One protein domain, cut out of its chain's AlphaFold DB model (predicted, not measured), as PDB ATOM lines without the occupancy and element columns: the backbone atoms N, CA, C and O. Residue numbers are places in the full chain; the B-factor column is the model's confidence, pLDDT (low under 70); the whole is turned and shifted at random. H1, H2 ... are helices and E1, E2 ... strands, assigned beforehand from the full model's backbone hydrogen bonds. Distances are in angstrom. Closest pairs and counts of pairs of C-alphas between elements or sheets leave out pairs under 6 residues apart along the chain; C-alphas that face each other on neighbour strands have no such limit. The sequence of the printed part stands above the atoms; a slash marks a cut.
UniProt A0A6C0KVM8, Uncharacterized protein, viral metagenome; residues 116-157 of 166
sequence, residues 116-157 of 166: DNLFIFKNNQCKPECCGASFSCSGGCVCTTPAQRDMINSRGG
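This is residues 116 to 157 of the 166 residues of an uncharacterized protein of viral metagenome (UniProt A0A6C0KVM8). With little regular structure, this is a small loop-built head round the short strand E1, with one short helix, H1, set off from that strand toward the other end. The first residues, 116 to 120, come in from a far corner. The printed part has 42 residues, and only 11 are in the named elements, E1 then H1; the class is mixed. It is only just compact, close to loose, with a radius of gyration of the C-alphas of 10.7 A, and spans 30 by 24 by 15 A.

Residues 126 to 127 pair antiparallel with residues 141 to 142 of E1, residues 140 to 142. Residues 136 to 137 pair antiparallel with residues 140 to 141 of E1. E1 pairs with no named strand. A tight link of 3 residues joins E1 to H1, residues 146 to 153, yet the two are apart. In H1 every O i to N i+4 pair is within hydrogen-bond range.

E1 begins at C-alpha 140 (192.550, 227.944, 338.565). H1 is 10.4 A long and ends at C-alpha 153 (209.984, 241.448, 340.968).

The C-alphas farthest apart, of Gly 139 and Gly 157, are 31.7 A apart. The printed part has no cut. Residues 116 to 117 and 156 to 157 have pLDDT under 70.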
ATOM      1  N   ASP A 116     197.543 244.805 357.892       68.12
ATOM      2  CA  ASP A 116     196.255 244.230 357.501       68.12
ATOM      3  C   ASP A 116     196.338 243.297 356.273       68.12
ATOM      4  O   ASP A 116     195.406 242.535 356.002       68.12
ATOM      5  N   ASN A 117     197.456 243.320 355.529       66.69
ATOM      6  CA  ASN A 117     197.621 242.649 354.233       66.69
ATOM      7  C   ASN A 117     199.012 242.002 354.089       66.69
ATOM      8  O   ASN A 117     199.823 242.392 353.251       66.69
ATOM      9  N   LEU A 118     199.280 240.966 354.891       71.50
ATOM     10  CA  LEU A 118     200.495 240.139 354.772       71.50
ATOM     11  C   LEU A 118     200.477 239.205 353.548       71.50
ATOM     12  O   LEU A 118     201.518 238.730 353.098       71.50
ATOM     13  N   PHE A 119     199.290 238.937 353.004       80.06
ATOM     14  CA  PHE A 119     199.094 238.040 351.873       80.06
ATOM     15  C   PHE A 119     198.861 238.849 350.596       80.06
ATOM     16  O   PHE A 119     197.790 239.423 350.409       80.06
ATOM     17  N   ILE A 120     199.852 238.847 349.700       83.75
ATOM     18  CA  ILE A 120     199.826 239.606 348.439       83.75
ATOM     19  C   ILE A 120     198.590 239.248 347.601       83.75
ATOM     20  O   ILE A 120     197.942 240.142 347.072       83.75
ATOM     21  N   PHE A 121     198.224 237.963 347.529       84.19
ATOM     22  CA  PHE A 121     197.149 237.466 346.658       84.19
ATOM     23  C   PHE A 121     195.794 237.254 347.346       84.19
ATOM     24  O   PHE A 121     194.932 236.573 346.796       84.19
ATOM     25  N   LYS A 122     195.590 237.795 348.555       84.06
ATOM     26  CA  LYS A 122     194.391 237.518 349.372       84.06
ATOM     27  C   LYS A 122     193.075 237.830 348.659       84.06
ATOM     28  O   LYS A 122     192.119 237.077 348.790       84.06
ATOM     29  N   ASN A 123     193.042 238.943 347.929       86.00
ATOM     30  CA  ASN A 123     191.841 239.457 347.272       86.00
ATOM     31  C   ASN A 123     191.882 239.239 345.752       86.00
ATOM     32  O   ASN A 123     191.165 239.911 345.014       86.00
ATOM     33  N   ASN A 124     192.752 238.363 345.252       85.94
ATOM     34  CA  ASN A 124     192.874 238.143 343.817       85.94
ATOM     35  C   ASN A 124     191.798 237.179 343.323       85.94
ATOM     36  O   ASN A 124     191.416 236.236 344.011       85.94
ATOM     37  N   GLN A 125     191.330 237.416 342.102       87.06
ATOM     38  CA  GLN A 125     190.399 236.516 341.434       87.06
ATOM     39  C   GLN A 125     191.148 235.283 340.911       87.06
ATOM     40  O   GLN A 125     192.271 235.395 340.411       87.06
ATOM     41  N   CYS A 126     190.513 234.116 341.015       87.62
ATOM     42  CA  CYS A 126     191.029 232.854 340.492       87.62
ATOM     43  C   CYS A 126     190.170 232.440 339.296       87.62
ATOM     44  O   CYS A 126     188.994 232.121 339.477       87.62
ATOM     45  N   LYS A 127     190.734 232.485 338.089       85.38
ATOM     46  CA  LYS A 127     190.013 232.179 336.848       85.38
ATOM     47  C   LYS A 127     190.930 231.461 335.844       85.38
ATOM     48  O   LYS A 127     192.139 231.719 335.840       85.38
ATOM     49  N   PRO A 128     190.408 230.565 334.988       84.25
ATOM     50  CA  PRO A 128     191.220 229.856 333.995       84.25
ATOM     51  C   PRO A 128     191.800 230.788 332.919       84.25
ATOM     52  O   PRO A 128     192.863 230.503 332.370       84.25
ATOM     53  N   GLU A 129     191.172 231.939 332.667       81.38
ATOM     54  CA  GLU A 129     191.669 232.950 331.724       81.38
ATOM     55  C   GLU A 129     193.003 233.574 332.177       81.38
ATOM     56  O   GLU A 129     193.751 234.112 331.362       81.38
ATOM     57  N   CYS A 130     193.343 233.455 333.465       82.44
ATOM     58  CA  CYS A 130     194.569 233.993 334.056       82.44
ATOM     59  C   CYS A 130     195.742 232.995 334.049       82.44
ATOM     60  O   CYS A 130     196.750 233.217 334.721       82.44
ATOM     61  N   CYS A 131     195.664 231.892 333.291       79.25
ATOM     62  CA  CYS A 131     196.683 230.830 333.282       79.25
ATOM     63  C   CYS A 131     198.000 231.128 332.546       79.25
ATOM     64  O   CYS A 131     198.771 230.219 332.251       79.25
ATOM     65  N   GLY A 132     198.312 232.410 332.344       73.06
ATOM     66  CA  GLY A 132     199.689 232.873 332.155       73.06
ATOM     67  C   GLY A 132     200.432 233.149 333.472       73.06
ATOM     68  O   GLY A 132     201.662 233.181 333.487       73.06
ATOM     69  N   ALA A 133     199.712 233.334 334.582       76.38
ATOM     70  CA  ALA A 133     200.306 233.649 335.875       76.38
ATOM     71  C   ALA A 133     201.012 232.431 336.499       76.38
ATOM     72  O   ALA A 133     200.494 231.322 336.497       76.38
ATOM     73  N   SER A 134     202.168 232.636 337.135       77.38
ATOM     74  CA  SER A 134     202.893 231.596 337.892       77.38
ATOM     75  C   SER A 134     202.362 231.337 339.309       77.38
ATOM     76  O   SER A 134     203.045 230.687 340.093       77.38
ATOM     77  N   PHE A 135     201.183 231.854 339.662       83.50
ATOM     78  CA  PHE A 135     200.510 231.518 340.920       83.50
ATOM     79  C   PHE A 135     199.137 230.925 340.622       83.50
ATOM     80  O   PHE A 135     198.429 231.391 339.727       83.50
ATOM     81  N   SER A 136     198.764 229.906 341.390       86.31
ATOM     82  CA  SER A 136     197.506 229.178 341.259       86.31
ATOM     83  C   SER A 136     196.720 229.175 342.570       86.31
ATOM     84  O   SER A 136     197.231 229.479 343.647       86.31
ATOM     85  N   CYS A 137     195.437 228.872 342.443       84.38
ATOM     86  CA  CYS A 137     194.410 228.883 343.471       84.38
ATOM     87  C   CYS A 137     193.424 227.741 343.171       84.38
ATOM     88  O   CYS A 137     193.455 227.158 342.087       84.38
ATOM     89  N   SER A 138     192.531 227.398 344.100       81.94
ATOM     90  CA  SER A 138     191.587 226.283 343.915       81.94
ATOM     91  C   SER A 138     190.677 226.432 342.684       81.94
ATOM     92  O   SER A 138     190.265 225.428 342.114       81.94
ATOM     93  N   GLY A 139     190.393 227.667 342.256       79.94
ATOM     94  CA  GLY A 139     189.595 227.979 341.062       79.94
ATOM     95  C   GLY A 139     190.384 228.104 339.751       79.94
ATOM     96  O   GLY A 139     189.810 228.509 338.745       79.94
ATOM     97  N   GLY A 140     191.689 227.811 339.744       85.56
ATOM     98  CA  GLY A 140     192.550 227.944 338.565       85.56
ATOM     99  C   GLY A 140     193.743 228.858 338.824       85.56
ATOM    100  O   GLY A 140     194.448 228.718 339.821       85.56
ATOM    101  N   CYS A 141     194.002 229.794 337.919       87.69
ATOM    102  CA  CYS A 141     195.177 230.655 337.979       87.69
ATOM    103  C   CYS A 141     194.844 232.018 338.602       87.69
ATOM    104  O   CYS A 141     193.719 232.506 338.489       87.69
ATOM    105  N   VAL A 142     195.809 232.617 339.303       88.06
ATOM    106  CA  VAL A 142     195.611 233.880 340.030       88.06
ATOM    107  C   VAL A 142     195.804 235.061 339.086       88.06
ATOM    108  O   VAL A 142     196.897 235.270 338.562       88.06
ATOM    109  N   CYS A 143     194.769 235.880 338.922       86.50
ATOM    110  CA  CYS A 143     194.866 237.132 338.180       86.50
ATOM    111  C   CYS A 143     195.584 238.171 339.048       86.50
ATOM    112  O   CYS A 143     195.071 238.561 340.095       86.50
ATOM    113  N   THR A 144     196.789 238.581 338.660       83.25
ATOM    114  CA  THR A 144     197.626 239.537 339.415       83.25
ATOM    115  C   THR A 144     197.557 240.940 338.826       83.25
ATOM    116  O   THR A 144     197.471 241.061 337.608       83.25
ATOM    117  N   THR A 145     197.669 241.981 339.650       83.88
ATOM    118  CA  THR A 145     197.774 243.379 339.187       83.88
ATOM    119  C   THR A 145     199.234 243.787 338.937       83.88
ATOM    120  O   THR A 145     200.133 243.155 339.497       83.88
ATOM    121  N   PRO A 146     199.503 244.843 338.143       80.88
ATOM    122  CA  PRO A 146     200.867 245.338 337.914       80.88
ATOM    123  C   PRO A 146     201.626 245.647 339.211       80.88
ATOM    124  O   PRO A 146     202.715 245.133 339.433       80.88
ATOM    125  N   ALA A 147     200.993 246.356 340.154       80.06
ATOM    126  CA  ALA A 147     201.610 246.708 341.436       80.06
ATOM    127  C   ALA A 147     202.041 245.481 342.265       80.06
ATOM    128  O   ALA A 147     203.080 245.492 342.926       80.06
ATOM    129  N   GLN A 148     201.263 244.394 342.222       82.69
ATOM    130  CA  GLN A 148     201.640 243.140 342.876       82.69
ATOM    131  C   GLN A 148     202.840 242.493 342.190       82.69
ATOM    132  O   GLN A 148     203.695 241.920 342.863       82.69
ATOM    133  N   ARG A 149     202.907 242.569 340.860       80.69
ATOM    134  CA  ARG A 149     203.989 241.977 340.075       80.69
ATOM    135  C   ARG A 149     205.291 242.735 340.268       80.69
ATOM    136  O   ARG A 149     206.291 242.091 340.568       80.69
ATOM    137  N   ASP A 150     205.259 244.061 340.245       79.12
ATOM    138  CA  ASP A 150     206.417 244.903 340.559       79.12
ATOM    139  C   ASP A 150     206.983 244.593 341.946       79.12
ATOM    140  O   ASP A 150     208.191 244.421 342.116       79.12
ATOM    141  N   MET A 151     206.099 244.415 342.930       79.19
ATOM    142  CA  MET A 151     206.493 244.051 344.287       79.19
ATOM    143  C   MET A 151     207.094 242.643 344.389       79.19
ATOM    144  O   MET A 151     207.946 242.392 345.236       79.19
ATOM    145  N   ILE A 152     206.674 241.701 343.546       79.75
ATOM    146  CA  ILE A 152     207.281 240.364 343.480       79.75
ATOM    147  C   ILE A 152     208.633 240.435 342.770       79.75
ATOM    148  O   ILE A 152     209.581 239.793 343.213       79.75
ATOM    149  N   ASN A 153     208.748 241.254 341.726       74.38
ATOM    150  CA  ASN A 153     209.984 241.448 340.968       74.38
ATOM    151  C   ASN A 153     211.081 242.136 341.781       74.38
ATOM    152  O   ASN A 153     212.263 241.895 341.533       74.38
ATOM    153  N   SER A 154     210.704 242.963 342.758       73.19
ATOM    154  CA  SER A 154     211.640 243.580 343.700       73.19
ATOM    155  C   SER A 154     212.064 242.641 344.839       73.19
ATOM    156  O   SER A 154     212.853 243.036 345.695       73.19
ATOM    157  N   ARG A 155     211.528 241.412 344.921       72.12
ATOM    158  CA  ARG A 155     211.881 240.434 345.963       72.12
ATOM    159  C   ARG A 155     212.864 239.408 345.409       72.12
ATOM    160  O   ARG A 155     212.490 238.525 344.649       72.12
ATOM    161  N   GLY A 156     214.117 239.486 345.844       64.00
ATOM    162  CA  GLY A 156     215.171 238.545 345.455       64.00
ATOM    163  C   GLY A 156     216.537 239.223 345.411       64.00
ATOM    164  O   GLY A 156     216.625 240.409 345.105       64.00
ATOM    165  N   GLY A 157     217.591 238.483 345.770       59.28
ATOM    166  CA  GLY A 157     218.951 239.000 345.963       59.28
ATOM    167  C   GLY A 157     219.431 239.960 344.866       59.28
ATOM    168  O   GLY A 157     219.340 239.659 343.681       59.28
TER     169      GLY A 157